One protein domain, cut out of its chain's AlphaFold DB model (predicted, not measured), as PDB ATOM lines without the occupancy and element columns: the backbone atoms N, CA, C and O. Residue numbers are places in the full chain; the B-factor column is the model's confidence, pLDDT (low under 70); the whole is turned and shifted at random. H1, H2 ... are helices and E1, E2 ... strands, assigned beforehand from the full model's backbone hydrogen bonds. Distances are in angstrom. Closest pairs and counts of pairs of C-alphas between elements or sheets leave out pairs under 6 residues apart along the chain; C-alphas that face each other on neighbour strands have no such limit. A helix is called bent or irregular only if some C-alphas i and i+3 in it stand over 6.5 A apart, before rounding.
ATOM      1  N   ALA A 114      20.366  11.176  11.261       75.81
ATOM      2  CA  ALA A 114      20.753   9.794  10.985       75.81
ATOM      3  C   ALA A 114      19.758   8.812  11.623       75.81
ATOM      4  O   ALA A 114      19.250   7.934  10.935       75.81
ATOM      5  N   ASN A 115      19.406   9.024  12.896       79.62
ATOM      6  CA  ASN A 115      18.409   8.213  13.596       79.62
ATOM      7  C   ASN A 115      17.024   8.302  12.941       79.62
ATOM      8  O   ASN A 115      16.357   7.290  12.778       79.62
ATOM      9  N   GLU A 116      16.588   9.488  12.526       80.69
ATOM     10  CA  GLU A 116      15.325   9.684  11.813       80.69
ATOM     11  C   GLU A 116      15.326   8.976  10.455       80.69
ATOM     12  O   GLU A 116      14.305   8.414  10.065       80.69
ATOM     13  N   ASN A 117      16.448   8.991   9.728       83.31
ATOM     14  CA  ASN A 117      16.572   8.250   8.474       83.31
ATOM     15  C   ASN A 117      16.496   6.737   8.701       83.31
ATOM     16  O   ASN A 117      15.802   6.064   7.941       83.31
ATOM     17  N   GLU A 118      17.144   6.217   9.747       81.94
ATOM     18  CA  GLU A 118      17.042   4.800  10.121       81.94
ATOM     19  C   GLU A 118      15.615   4.437  10.547       81.94
ATOM     20  O   GLU A 118      15.043   3.500  10.003       81.94
ATOM     21  N   LEU A 119      14.970   5.236  11.404       83.31
ATOM     22  CA  LEU A 119      13.571   5.025  11.802       83.31
ATOM     23  C   LEU A 119      12.621   5.027  10.597       83.31
ATOM     24  O   LEU A 119      11.703   4.212  10.530       83.31
ATOM     25  N   ARG A 120      12.839   5.920   9.622       82.06
ATOM     26  CA  ARG A 120      12.069   5.945   8.367       82.06
ATOM     27  C   ARG A 120      12.311   4.697   7.533       82.06
ATOM     28  O   ARG A 120      11.353   4.143   7.001       82.06
ATOM     29  N   LYS A 121      13.564   4.250   7.428       81.06
ATOM     30  CA  LYS A 121      13.925   3.024   6.711       81.06
ATOM     31  C   LYS A 121      13.281   1.804   7.369       81.06
ATOM     32  O   LYS A 121      12.657   1.009   6.679       81.06
ATOM     33  N   GLU A 122      13.355   1.690   8.690       81.12
ATOM     34  CA  GLU A 122      12.729   0.610   9.457       81.12
ATOM     35  C   GLU A 122      11.202   0.613   9.343       81.12
ATOM     36  O   GLU A 122      10.599  -0.442   9.153       81.12
ATOM     37  N   ALA A 123      10.566   1.783   9.447       80.31
ATOM     38  CA  ALA A 123       9.123   1.910   9.270       80.31
ATOM     39  C   ALA A 123       8.708   1.480   7.858       80.31
ATOM     40  O   ALA A 123       7.797   0.672   7.708       80.31
ATOM     41  N   ASN A 124       9.428   1.944   6.835       80.69
ATOM     42  CA  ASN A 124       9.193   1.556   5.450       80.69
ATOM     43  C   ASN A 124       9.366   0.043   5.238       80.69
ATOM     44  O   ASN A 124       8.509  -0.595   4.641       80.69
ATOM     45  N   LEU A 125      10.412  -0.561   5.805       77.88
ATOM     46  CA  LEU A 125      10.636  -2.007   5.728       77.88
ATOM     47  C   LEU A 125       9.532  -2.828   6.403       77.88
ATOM     48  O   LEU A 125       9.245  -3.931   5.954       77.88
ATOM     49  N   LYS A 126       8.914  -2.321   7.475       76.31
ATOM     50  CA  LYS A 126       7.758  -2.983   8.105       76.31
ATOM     51  C   LYS A 126       6.514  -2.905   7.225       76.31
ATOM     52  O   LYS A 126       5.747  -3.857   7.188       76.31
ATOM     53  N   ILE A 127       6.340  -1.789   6.525       76.12
ATOM     54  CA  ILE A 127       5.200  -1.529   5.641       76.12
ATOM     55  C   ILE A 127       5.306  -2.361   4.350       76.12
ATOM     56  O   ILE A 127       4.333  -2.975   3.932       76.12
ATOM     57  N   ILE A 128       6.501  -2.458   3.757       76.50
ATOM     58  CA  ILE A 128       6.753  -3.155   2.479       76.50
ATOM     59  C   ILE A 128       6.778  -4.696   2.626       76.50
ATOM     60  O   ILE A 128       7.018  -5.416   1.667       76.50
ATOM     61  N   LYS A 129       6.493  -5.249   3.810       79.75
ATOM     62  CA  LYS A 129       6.332  -6.705   4.001       79.75
ATOM     63  C   LYS A 129       4.904  -7.202   3.775       79.75
ATOM     64  O   LYS A 129       4.673  -8.404   3.837       79.75
ATOM     65  N   ASP A 130       3.960  -6.298   3.541       85.12
ATOM     66  CA  ASP A 130       2.564  -6.630   3.291       85.12
ATOM     67  C   ASP A 130       2.255  -6.537   1.788       85.12
ATOM     68  O   ASP A 130       2.458  -5.494   1.159       85.12
ATOM     69  N   ALA A 131       1.768  -7.637   1.211       87.44
ATOM     70  CA  ALA A 131       1.415  -7.727  -0.203       87.44
ATOM     71  C   ALA A 131       0.316  -6.728  -0.602       87.44
ATOM     72  O   ALA A 131       0.365  -6.180  -1.709       87.44
ATOM     73  N   ASP A 132      -0.638  -6.443   0.287       89.19
ATOM     74  CA  ASP A 132      -1.696  -5.469   0.015       89.19
ATOM     75  C   ASP A 132      -1.142  -4.051  -0.034       89.19
ATOM     76  O   ASP A 132      -1.473  -3.288  -0.940       89.19
ATOM     77  N   VAL A 133      -0.220  -3.716   0.870       88.56
ATOM     78  CA  VAL A 133       0.403  -2.391   0.884       88.56
ATOM     79  C   VAL A 133       1.305  -2.179  -0.332       88.56
ATOM     80  O   VAL A 133       1.310  -1.091  -0.914       88.56
ATOM     81  N   ILE A 134       2.036  -3.213  -0.761       89.88
ATOM     82  CA  ILE A 134       2.799  -3.174  -2.017       89.88
ATOM     83  C   ILE A 134       1.849  -2.914  -3.193       89.88
ATOM     84  O   ILE A 134       2.108  -2.031  -4.013       89.88
ATOM     85  N   THR A 135       0.736  -3.651  -3.255       91.56
ATOM     86  CA  THR A 135      -0.267  -3.520  -4.319       91.56
ATOM     87  C   THR A 135      -0.855  -2.113  -4.353       91.56
ATOM     88  O   THR A 135      -0.888  -1.494  -5.417       91.56
ATOM     89  N   ASP A 136      -1.238  -1.562  -3.203       90.81
ATOM     90  CA  ASP A 136      -1.800  -0.214  -3.099       90.81
ATOM     91  C   ASP A 136      -0.776   0.851  -3.511       90.81
ATOM     92  O   ASP A 136      -1.102   1.782  -4.251       90.81
ATOM     93  N   SER A 137       0.485   0.691  -3.097       88.19
ATOM     94  CA  SER A 137       1.563   1.614  -3.458       88.19
ATOM     95  C   SER A 137       1.832   1.636  -4.962       88.19
ATOM     96  O   SER A 137       2.128   2.701  -5.504       88.19
ATOM     97  N   ILE A 138       1.772   0.487  -5.639       91.06
ATOM     98  CA  ILE A 138       1.930   0.413  -7.097       91.06
ATOM     99  C   ILE A 138       0.702   1.027  -7.774       91.06
ATOM    100  O   ILE A 138       0.843   1.909  -8.624       91.06
ATOM    101  N   THR A 139      -0.491   0.611  -7.343       91.81
ATOM    102  CA  THR A 139      -1.781   1.014  -7.923       91.81
ATOM    103  C   THR A 139      -2.022   2.519  -7.822       91.81
ATOM    104  O   THR A 139      -2.580   3.121  -8.735       91.81
ATOM    105  N   HIS A 140      -1.526   3.162  -6.760       88.94
ATOM    106  CA  HIS A 140      -1.628   4.610  -6.582       88.94
ATOM    107  C   HIS A 140      -1.003   5.409  -7.739       88.94
ATOM    108  O   HIS A 140      -1.479   6.494  -8.071       88.94
ATOM    109  N   TYR A 141       0.059   4.884  -8.358       85.75
ATOM    110  CA  TYR A 141       0.769   5.554  -9.451       85.75
ATOM    111  C   TYR A 141       0.538   4.906 -10.818       85.75
ATOM    112  O   TYR A 141       0.817   5.540 -11.839       85.75
ATOM    113  N   LYS A 142       0.085   3.650 -10.858       91.62
ATOM    114  CA  LYS A 142      -0.037   2.854 -12.080       91.62
ATOM    115  C   LYS A 142      -1.322   2.033 -12.078       91.62
ATOM    116  O   LYS A 142      -1.494   1.165 -11.236       91.62
ATOM    117  N   SER A 143      -2.170   2.235 -13.084       92.31
ATOM    118  CA  SER A 143      -3.329   1.366 -13.341       92.31
ATOM    119  C   SER A 143      -2.930   0.002 -13.921       92.31
ATOM    120  O   SER A 143      -3.620  -0.991 -13.702       92.31
ATOM    121  N   ILE A 144      -1.809  -0.049 -14.645       94.06
ATOM    122  CA  ILE A 144      -1.239  -1.254 -15.255       94.06
ATOM    123  C   ILE A 144       0.241  -1.330 -14.880       94.06
ATOM    124  O   ILE A 144       0.969  -0.338 -14.981       94.06
ATOM    125  N   PHE A 145       0.697  -2.503 -14.458       94.69
ATOM    126  CA  PHE A 145       2.064  -2.716 -13.995       94.69
ATOM    127  C   PHE A 145       2.597  -4.097 -14.388       94.69
ATOM    128  O   PHE A 145       1.875  -4.959 -14.878       94.69
ATOM    129  N   THR A 146       3.898  -4.293 -14.204       94.69
ATOM    130  CA  THR A 146       4.624  -5.526 -14.533       94.69
ATOM    131  C   THR A 146       5.192  -6.183 -13.277       94.69
ATOM    132  O   THR A 146       5.282  -5.556 -12.221       94.69
ATOM    133  N   LYS A 147       5.687  -7.423 -13.392       92.69
ATOM    134  CA  LYS A 147       6.456  -8.065 -12.309       92.69
ATOM    135  C   LYS A 147       7.651  -7.208 -11.856       92.69
ATOM    136  O   LYS A 147       7.922  -7.107 -10.664       92.69
ATOM    137  N   HIS A 148       8.318  -6.539 -12.796       89.62
ATOM    138  CA  HIS A 148       9.448  -5.663 -12.492       89.62
ATOM    139  C   HIS A 148       9.047  -4.455 -11.630       89.62
ATOM    140  O   HIS A 148       9.816  -3.999 -10.787       89.62
ATOM    141  N   ASP A 149       7.821  -3.951 -11.788       90.00
ATOM    142  CA  ASP A 149       7.317  -2.863 -10.947       90.00
ATOM    143  C   ASP A 149       7.131  -3.302  -9.490       90.00
ATOM    144  O   ASP A 149       7.423  -2.525  -8.580       90.00
ATOM    145  N   ILE A 150       6.732  -4.559  -9.267       90.62
ATOM    146  CA  ILE A 150       6.662  -5.164  -7.929       90.62
ATOM    147  C   ILE A 150       8.067  -5.278  -7.332       90.62
ATOM    148  O   ILE A 150       8.302  -4.839  -6.208       90.62
ATOM    149  N   GLU A 151       9.027  -5.800  -8.100       88.81
ATOM    150  CA  GLU A 151      10.427  -5.928  -7.671       88.81
ATOM    151  C   GLU A 151      11.046  -4.576  -7.292       88.81
ATOM    152  O   GLU A 151      11.810  -4.486  -6.325       88.81
ATOM    153  N   LYS A 152      10.675  -3.520  -8.026       85.88
ATOM    154  CA  LYS A 152      11.089  -2.140  -7.766       85.88
ATOM    155  C   LYS A 152      10.431  -1.555  -6.518       85.88
ATOM    156  O   LYS A 152      11.076  -0.774  -5.818       85.88
ATOM    157  N   ALA A 153       9.183  -1.919  -6.222       85.75
ATOM    158  CA  ALA A 153       8.501  -1.504  -4.995       85.75
ATOM    159  C   ALA A 153       9.171  -2.099  -3.744       85.75
ATOM    160  O   ALA A 153       9.258  -1.431  -2.718       85.75
ATOM    161  N   ILE A 154       9.730  -3.309  -3.850       87.25
ATOM    162  CA  ILE A 154      10.415  -3.999  -2.747       87.25
ATOM    163  C   ILE A 154      11.944  -3.844  -2.756       87.25
ATOM    164  O   ILE A 154      12.643  -4.582  -2.060       87.25
ATOM    165  N   LYS A 155      12.499  -2.907  -3.535       82.62
ATOM    166  CA  LYS A 155      13.960  -2.732  -3.672       82.62
ATOM    167  C   LYS A 155      14.683  -2.388  -2.369       82.62
ATOM    168  O   LYS A 155      15.877  -2.628  -2.250       82.62
ATOM    169  N   ASP A 156      13.961  -1.804  -1.411       80.25
ATOM    170  CA  ASP A 156      14.516  -1.430  -0.110       80.25
ATOM    171  C   ASP A 156      14.759  -2.662   0.783       80.25
ATOM    172  O   ASP A 156      15.535  -2.576   1.738       80.25
ATOM    173  N   ILE A 157      14.133  -3.810   0.472       81.44
ATOM    174  CA  ILE A 157      14.416  -5.088   1.131       81.44
ATOM    175  C   ILE A 157      15.819  -5.555   0.707       81.44
ATOM    176  O   ILE A 157      16.092  -5.632  -0.494       81.44
ATOM    177  N   PRO A 158      16.710  -5.895   1.659       76.75
ATOM    178  CA  PRO A 158      18.086  -6.268   1.352       76.75
ATOM    179  C   PRO A 158      18.196  -7.393   0.318       76.75
ATOM    180  O   PRO A 158      17.499  -8.403   0.407       76.75
ATOM    181  N   TYR A 159      19.157  -7.276  -0.603       68.00
ATOM    182  CA  TYR A 159      19.451  -8.321  -1.593       68.00
ATOM    183  C   TYR A 159      19.817  -9.673  -0.973       68.00
ATOM    184  O   TYR A 159      19.572 -10.709  -1.580       68.00
ATOM    185  N   SER A 160      20.386  -9.680   0.235       70.00
ATOM    186  CA  SER A 160      20.687 -10.910   0.978       70.00
ATOM    187  C   SER A 160      19.438 -11.696   1.395       70.00
ATOM    188  O   SER A 160      19.565 -12.857   1.774       70.00
ATOM    189  N   ALA A 161      18.246 -11.099   1.301       80.44
ATOM    190  CA  ALA A 161      16.953 -11.730   1.544       80.44
ATOM    191  C   ALA A 161      16.244 -12.103   0.223       80.44
ATOM    192  O   ALA A 161      15.057 -11.841   0.044       80.44
ATOM    193  N   GLU A 162      16.972 -12.706  -0.724       81.06
ATOM    194  CA  GLU A 162      16.462 -13.065  -2.059       81.06
ATOM    195  C   GLU A 162      15.181 -13.915  -1.994       81.06
ATOM    196  O   GLU A 162      14.181 -13.566  -2.618       81.06
ATOM    197  N   ALA A 163      15.170 -14.948  -1.146       85.00
ATOM    198  CA  ALA A 163      14.002 -15.805  -0.944       85.00
ATOM    199  C   ALA A 163      12.781 -15.056  -0.371       85.00
ATOM    200  O   ALA A 163      11.648 -15.371  -0.723       85.00
ATOM    201  N   GLU A 164      12.986 -14.052   0.492       85.19
ATOM    202  CA  GLU A 164      11.894 -13.230   1.042       85.19
ATOM    203  C   GLU A 164      11.295 -12.328  -0.043       85.19
ATOM    204  O   GLU A 164      10.076 -12.209  -0.149       85.19
ATOM    205  N   ARG A 165      12.146 -11.737  -0.891       87.06
ATOM    206  CA  ARG A 165      11.708 -10.916  -2.026       87.06
ATOM    207  C   ARG A 165      10.921 -11.744  -3.036       87.06
ATOM    208  O   ARG A 165       9.860 -11.311  -3.473       87.06
ATOM    209  N   GLU A 166      11.411 -12.932  -3.383       89.19
ATOM    210  CA  GLU A 166      10.716 -13.823  -4.315       89.19
ATOM    211  C   GLU A 166       9.365 -14.286  -3.756       89.19
ATOM    212  O   GLU A 166       8.362 -14.248  -4.472       89.19
ATOM    213  N   LEU A 167       9.311 -14.623  -2.463       89.81
ATOM    214  CA  LEU A 167       8.065 -14.978  -1.784       89.81
ATOM    215  C   LEU A 167       7.054 -13.824  -1.802       89.81
ATOM    216  O   LEU A 167       5.890 -14.050  -2.116       89.81
ATOM    217  N   LEU A 168       7.482 -12.590  -1.516       90.25
ATOM    218  CA  LEU A 168       6.607 -11.411  -1.554       90.25
ATOM    219  C   LEU A 168       6.062 -11.146  -2.958       90.25
ATOM    220  O   LEU A 168       4.873 -10.885  -3.119       90.25
ATOM    221  N   VAL A 169       6.904 -11.264  -3.989       92.38
ATOM    222  CA  VAL A 169       6.458 -11.127  -5.384       92.38
ATOM    223  C   VAL A 169       5.406 -12.186  -5.719       92.38
ATOM    224  O   VAL A 169       4.382 -11.863  -6.319       92.38
ATOM    225  N   GLN A 170       5.616 -13.437  -5.300       92.38
ATOM    226  CA  GLN A 170       4.633 -14.505  -5.493       92.38
ATOM    227  C   GLN A 170       3.333 -14.249  -4.723       92.38
ATOM    228  O   GLN A 170       2.258 -14.493  -5.268       92.38
ATOM    229  N   GLN A 171       3.410 -13.738  -3.493       92.56
ATOM    230  CA  GLN A 171       2.239 -13.393  -2.682       92.56
ATOM    231  C   GLN A 171       1.406 -12.284  -3.324       92.56
ATOM    232  O   GLN A 171       0.188 -12.418  -3.398       92.56
ATOM    233  N   VAL A 172       2.050 -11.230  -3.841       92.81
ATOM    234  CA  VAL A 172       1.365 -10.159  -4.578       92.81
ATOM    235  C   VAL A 172       0.680 -10.728  -5.820       92.81
ATOM    236  O   VAL A 172      -0.518 -10.539  -5.993       92.81
ATOM    237  N   LEU A 173       1.403 -11.482  -6.654       93.19
ATOM    238  CA  LEU A 173       0.856 -12.029  -7.903       93.19
ATOM    239  C   LEU A 173      -0.242 -13.079  -7.687       93.19
ATOM    240  O   LEU A 173      -1.102 -13.238  -8.547       93.19
ATOM    241  N   SER A 174      -0.223 -13.784  -6.555       92.62
ATOM    242  CA  SER A 174      -1.241 -14.781  -6.196       92.62
ATOM    243  C   SER A 174      -2.435 -14.178  -5.451       92.62
ATOM    244  O   SER A 174      -3.361 -14.908  -5.090       92.62
ATOM    245  N   SER A 175      -2.417 -12.871  -5.172       93.31
ATOM    246  CA  SER A 175      -3.527 -12.191  -4.511       93.31
ATOM    247  C   SER A 175      -4.757 -12.178  -5.415       93.31
ATOM    248  O   SER A 175      -4.676 -11.915  -6.612       93.31
ATOM    249  N   ASN A 176      -5.929 -12.396  -4.819       92.06
ATOM    250  CA  ASN A 176      -7.221 -12.327  -5.508       92.06
ATOM    251  C   ASN A 176      -7.546 -10.930  -6.066       92.06
ATOM    252  O   ASN A 176      -8.457 -10.794  -6.881       92.06
ATOM    253  N   ARG A 177      -6.826  -9.898  -5.613       94.00
ATOM    254  CA  ARG A 177      -6.951  -8.522  -6.101       94.00
ATOM    255  C   ARG A 177      -6.269  -8.330  -7.450       94.00
ATOM    256  O   ARG A 177      -6.644  -7.408  -8.170       94.00
ATOM    257  N   ILE A 178      -5.286  -9.164  -7.792       95.44
ATOM    258  CA  ILE A 178      -4.510  -9.032  -9.025       95.44
ATOM    259  C   ILE A 178      -5.200  -9.751 -10.176       95.44
ATOM    260  O   ILE A 178      -5.653 -10.888 -10.059       95.44
ATOM    261  N   LEU A 179      -5.246  -9.071 -11.316       94.38
ATOM    262  CA  LEU A 179      -5.748  -9.587 -12.577       94.38
ATOM    263  C   LEU A 179      -4.619  -9.545 -13.604       94.38
ATOM    264  O   LEU A 179      -4.073  -8.476 -13.888       94.38
ATOM    265  N   GLU A 180      -4.275 -10.699 -14.169       95.06
ATOM    266  CA  GLU A 180      -3.394 -10.766 -15.333       95.06
ATOM    267  C   GLU A 180      -4.158 -10.317 -16.583       95.06
ATOM    268  O   GLU A 180      -5.317 -10.686 -16.796       95.06
ATOM    269  N   LEU A 181      -3.513  -9.485 -17.396       93.31
ATOM    270  CA  LEU A 181      -4.059  -9.004 -18.654       93.31
ATOM    271  C   LEU A 181      -3.617  -9.919 -19.797       93.31
ATOM    272  O   LEU A 181      -2.461 -10.348 -19.863       93.31
ATOM    273  N   TYR A 182      -4.523 -10.154 -20.736       94.06
ATOM    274  CA  TYR A 182      -4.300 -10.994 -21.908       94.06
ATOM    275  C   TYR A 182      -4.535 -10.182 -23.179       94.06
ATOM    276  O   TYR A 182      -5.293  -9.210 -23.180       94.06
ATOM    277  N   HIS A 183      -3.856 -10.578 -24.246       91.38
ATOM    278  CA  HIS A 183      -4.127 -10.112 -25.597       91.38
ATOM    279  C   HIS A 183      -5.449 -10.700 -26.115       91.38
ATOM    280  O   HIS A 183      -5.998 -11.642 -25.538       91.38
ATOM    281  N   ASP A 184      -5.966 -10.151 -27.216       89.38
ATOM    282  CA  ASP A 184      -7.240 -10.586 -27.808       89.38
ATOM    283  C   ASP A 184      -7.205 -12.049 -28.296       89.38
ATOM    284  O   ASP A 184      -8.242 -12.706 -28.383       89.38
ATOM    285  N   ASP A 185      -6.013 -12.571 -28.589       90.62
ATOM    286  CA  ASP A 185      -5.757 -13.971 -28.947       90.62
ATOM    287  C   ASP A 185      -5.677 -14.917 -27.730       90.62
ATOM    288  O   ASP A 185      -5.565 -16.133 -27.894       90.62
ATOM    289  N   GLY A 186      -5.778 -14.376 -26.512       87.31
ATOM    290  CA  GLY A 186      -5.678 -15.112 -25.256       87.31
ATOM    291  C   GLY A 186      -4.248 -15.316 -24.750       87.31
ATOM    292  O   GLY A 186      -4.074 -15.959 -23.713       87.31
ATOM    293  N   GLU A 187      -3.221 -14.785 -25.422       90.88
ATOM    294  CA  GLU A 187      -1.848 -14.840 -24.918       90.88
ATOM    295  C   GLU A 187      -1.650 -13.899 -23.719       90.88
ATOM    296  O   GLU A 187      -2.198 -12.796 -23.660       90.88
ATOM    297  N   SER A 188      -0.846 -14.322 -22.735       90.25
ATOM    298  CA  SER A 188      -0.501 -13.469 -21.588       90.25
ATOM    299  C   SER A 188       0.275 -12.246 -22.061       90.25
ATOM    300  O   SER A 188       1.338 -12.357 -22.678       90.25
ATOM    301  N   SER A 189      -0.217 -11.069 -21.689       91.00
ATOM    302  CA  SER A 189       0.458  -9.807 -21.987       91.00
ATOM    303  C   SER A 189       1.624  -9.513 -21.037       91.00
ATOM    304  O   SER A 189       2.375  -8.562 -21.255       91.00
ATOM    305  N   LYS A 190       1.786 -10.314 -19.968       92.94
ATOM    306  CA  LYS A 190       2.719 -10.090 -18.843       92.94
ATOM    307  C   LYS A 190       2.470  -8.797 -18.054       92.94
ATOM    308  O   LYS A 190       3.289  -8.428 -17.205       92.94
ATOM    309  N   TYR A 191       1.360  -8.118 -18.326       94.62
ATOM    310  CA  TYR A 191       0.882  -6.978 -17.564       94.62
ATOM    311  C   TYR A 191      -0.195  -7.408 -16.577       94.62
ATOM    312  O   TYR A 191      -0.946  -8.355 -16.803       94.62
ATOM    313  N   PHE A 192      -0.273  -6.663 -15.486       95.81
ATOM    314  CA  PHE A 192      -1.197  -6.888 -14.393       95.81
ATOM    315  C   PHE A 192      -1.939  -5.593 -14.081       95.81
ATOM    316  O   PHE A 192      -1.417  -4.491 -14.266       95.81
ATOM    317  N   THR A 193      -3.160  -5.736 -13.589       95.56
ATOM    318  CA  THR A 193      -3.955  -4.656 -13.003       95.56
ATOM    319  C   THR A 193      -4.627  -5.164 -11.730       95.56
ATOM    320  O   THR A 193      -4.475  -6.332 -11.364       95.56
ATOM    321  N   THR A 194      -5.366  -4.302 -11.040       96.62
ATOM    322  CA  THR A 194      -6.154  -4.688  -9.868       96.62
ATOM    323  C   THR A 194      -7.642  -4.752 -10.184       96.62
ATOM    324  O   THR A 194      -8.148  -4.099 -11.103       96.62
ATOM    325  N   SER A 195      -8.374  -5.542  -9.402       94.56
ATOM    326  CA  SER A 195      -9.831  -5.648  -9.487       94.56
ATOM    327  C   SER A 195     -10.526  -4.293  -9.304       94.56
ATOM    328  O   SER A 195     -11.528  -4.000  -9.953       94.56
ATOM    329  N   GLU A 196      -9.957  -3.438  -8.462       93.88
ATOM    330  CA  GLU A 196     -10.411  -2.097  -8.138       93.88
ATOM    331  C   GLU A 196     -10.296  -1.179  -9.353       93.88
ATOM    332  O   GLU A 196     -11.301  -0.602  -9.769       93.88
ATOM    333  N   VAL A 197      -9.119  -1.138  -9.988       94.75
ATOM    334  CA  VAL A 197      -8.905  -0.389 -11.236       94.75
ATOM    335  C   VAL A 197      -9.861  -0.884 -12.317       94.75
ATOM    336  O   VAL A 197     -10.531  -0.084 -12.971       94.75
ATOM    337  N   ARG A 198     -10.021  -2.203 -12.463       93.88
ATOM    338  CA  ARG A 198     -10.918  -2.766 -13.478       93.88
ATOM    339  C   ARG A 198     -12.387  -2.401 -13.246       93.88
ATOM    340  O   ARG A 198     -13.139  -2.150 -14.196       93.88
ATOM    341  N   ASN A 199     -12.808  -2.352 -11.985       93.75
ATOM    342  CA  ASN A 199     -14.145  -1.913 -11.600       93.75
ATOM    343  C   ASN A 199     -14.356  -0.419 -11.886       93.75
ATOM    344  O   ASN A 199     -15.428  -0.035 -12.367       93.75
ATOM    345  N   GLU A 200     -13.346   0.414 -11.636       92.44
ATOM    346  CA  GLU A 200     -13.370   1.841 -11.966       92.44
ATOM    347  C   GLU A 200     -13.466   2.073 -13.476       92.44
ATOM    348  O   GLU A 200     -14.359   2.798 -13.918       92.44
ATOM    349  N   GLU A 201     -12.645   1.395 -14.280       91.69
ATOM    350  CA  GLU A 201     -12.706   1.452 -15.748       91.69
ATOM    351  C   GLU A 201     -14.095   1.069 -16.269       91.69
ATOM    352  O   GLU A 201     -14.706   1.790 -17.061       91.69
ATOM    353  N   THR A 202     -14.649  -0.036 -15.765       92.81
ATOM    354  CA  THR A 202     -15.994  -0.492 -16.139       92.81
ATOM    355  C   THR A 202     -17.053   0.554 -15.789       92.81
ATOM    356  O   THR A 202     -18.002   0.776 -16.547       92.81
ATOM    357  N   ARG A 203     -16.910   1.227 -14.642       94.38
ATOM    358  CA  ARG A 203     -17.812   2.303 -14.226       94.38
ATOM    359  C   ARG A 203     -17.689   3.523 -15.138       94.38
ATOM    360  O   ARG A 203     -18.721   4.089 -15.491       94.38
ATOM    361  N   ILE A 204     -16.474   3.899 -15.534       92.44
ATOM    362  CA  ILE A 204     -16.222   5.001 -16.472       92.44
ATOM    363  C   ILE A 204     -16.898   4.713 -17.813       92.44
ATOM    364  O   ILE A 204     -17.651   5.556 -18.294       92.44
ATOM    365  N   ILE A 205     -16.735   3.504 -18.363       90.50
ATOM    366  CA  ILE A 205     -17.378   3.101 -19.626       90.50
ATOM    367  C   ILE A 205     -18.905   3.160 -19.510       90.50
ATOM    368  O   ILE A 205     -19.573   3.706 -20.383       90.50
ATOM    369  N   ARG A 206     -19.487   2.664 -18.408       90.75
ATOM    370  CA  ARG A 206     -20.943   2.757 -18.183       90.75
ATOM    371  C   ARG A 206     -21.434   4.202 -18.133       90.75
ATOM    372  O   ARG A 206     -22.510   4.490 -18.646       90.75
ATOM    373  N   ILE A 207     -20.677   5.097 -17.497       89.38
ATOM    374  CA  ILE A 207     -21.016   6.523 -17.438       89.38
ATOM    375  C   ILE A 207     -20.904   7.148 -18.830       89.38
ATOM    376  O   ILE A 207     -21.819   7.862 -19.227       89.38
ATOM    377  N   ALA A 208     -19.841   6.845 -19.578       84.69
ATOM    378  CA  ALA A 208     -19.653   7.325 -20.943       84.69
ATOM    379  C   ALA A 208     -20.804   6.884 -21.859       84.69
ATOM    380  O   ALA A 208     -21.419   7.728 -22.504       84.69
ATOM    381  N   ASN A 209     -21.179   5.601 -21.824       84.00
ATOM    382  CA  ASN A 209     -22.317   5.080 -22.584       84.00
ATOM    383  C   ASN A 209     -23.628   5.742 -22.157       84.00
ATOM    384  O   ASN A 209     -24.399   6.173 -23.002       84.00
ATOM    385  N   LYS A 210     -23.861   5.917 -20.850       85.19
ATOM    386  CA  LYS A 210     -25.057   6.617 -20.364       85.19
ATOM    387  C   LYS A 210     -25.121   8.062 -20.864       85.19
ATOM    388  O   LYS A 210     -26.204   8.525 -21.201       85.19
ATOM    389  N   ILE A 211     -23.998   8.780 -20.883       81.56
ATOM    390  CA  ILE A 211     -23.936  10.141 -21.431       81.56
ATOM    391  C   ILE A 211     -24.232  10.101 -22.930       81.56
ATOM    392  O   ILE A 211     -25.067  10.870 -23.385       81.56
ATOM    393  N   ASN A 212     -23.621   9.179 -23.670       77.50
ATOM    394  CA  ASN A 212     -23.860   9.003 -25.099       77.50
ATOM    395  C   ASN A 212     -25.331   8.682 -25.421       77.50
ATOM    396  O   ASN A 212     -25.884   9.231 -26.363       77.50
ATOM    397  N   ASP A 213     -25.985   7.845 -24.615       75.25
ATOM    398  CA  ASP A 213     -27.380   7.442 -24.830       75.25
ATOM    399  C   ASP A 213     -28.383   8.529 -24.403       75.25
ATOM    400  O   ASP A 213     -29.490   8.607 -24.937       75.25
ATOM    401  N   GLN A 214     -28.029   9.361 -23.416       70.12
ATOM    402  CA  GLN A 214     -28.862  10.483 -22.961       70.12
ATOM    403  C   GLN A 214     -28.696  11.729 -23.833       70.12
ATOM    404  O   GLN A 214     -29.639  12.510 -23.980       70.12
ATOM    405  N   VAL A 215     -27.507  11.931 -24.397       58.16
ATOM    406  CA  VAL A 215     -27.228  13.007 -25.337       58.16
ATOM    407  C   VAL A 215     -27.565  12.485 -26.725       58.16
ATOM    408  O   VAL A 215     -26.742  11.870 -27.392       58.16
ATOM    409  N   TYR A 216     -28.791  12.746 -27.179       55.38
ATOM    410  CA  TYR A 216     -29.146  12.631 -28.591       55.38
ATOM    411  C   TYR A 216     -28.245  13.571 -29.418       55.38
ATOM    412  O   TYR A 216     -28.636  14.679 -29.772       55.38
TER     413      TYR A 216
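What this domain is: This is residues 114 to 216 of the 254 residues of the protein "Conjugal transfer protein TraA" of Orientia tsutsugamushi (UniProt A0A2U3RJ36). Picture a small body in which three helices, H2, H3 and H4, pack crosswise on one another, with a two-stranded hairpin, E1 and E2, next to them. From opposite ends of this body two helical arms stick out: residues 114 to 120 of H1, and residues 202 to 216, of which 202 to 214 belong to H5; they make the length. The printed part has 103 residues, with five named helices and two named strands in the order H1 H2 H3 H4 E1 E2 H5; the sheet, E1 - E2, is antiparallel and the class is mostly helix. The whole is loose, with a radius of gyration of the C-alphas of 17.9 A, and flat, spanning 64 by 34 by 18 A.

How they stand to each other: Start with H1, residues 114 to 127, which is close to but not clearly touching H2, residues 131 to 139; their closest C-alphas, of Ile 127 and Val 133, are 6.8 A apart. H2 touches H3, residues 147 to 153, about perpendicular at 83 degrees, closest at the C-alphas of Ile 134 and Ala 153, 6.6 A. H4, residues 159 to 173, touches H2 with residues 168 to 172 alone, about perpendicular at 77 degrees; the C-alphas of Ala 131 and Val 172 come closest, at 5.0 A. H4 touches H3 with residues 165 to 169 alone, at a steep tilt of 59 degrees, opposite ways; the closest C-alphas, of Ile 150 and Val 169, are 6.5 A apart. Next comes the hairpin of E1, residues 178 to 182, and E2, residues 188 to 194, where N 179 and O 193 are 2.8 A apart and N 181 and O 191 2.9 A, both within hydrogen-bond range. Residues 145 to 146 pair antiparallel with residues 191 to 192 of E2. H5, residues 195 to 214, touches no helix; its Ser 195 has its C-alpha 6.3 A from that of Ile 178 in E1, their closest pair. Every O i to N i+4 pair is within hydrogen-bond range in H1, H2, H3 and H5; in H4 it is 9 of 11.

Where its parts are: Find C-alpha 114 at (20.753, 9.794, 10.985); from there H1 runs 20.0 A. H2 measures 12.1 A and H3 10.0 A. H4 also measures 20.0 A and is irregular, with C-alphas 160 and 163 8.5 A apart. E1 measures 13.0 A and E2 15.7 A. H5 runs 28.4 A to C-alpha 214 at (-28.862, 10.483, -22.961).

The domain as a whole: The C-alphas of Ala 114 and Tyr 216 are the two farthest apart, at 63.8 A. The printed part has no cut and no long link. Confidence is under 70 at residue 159 and residues 215 to 216.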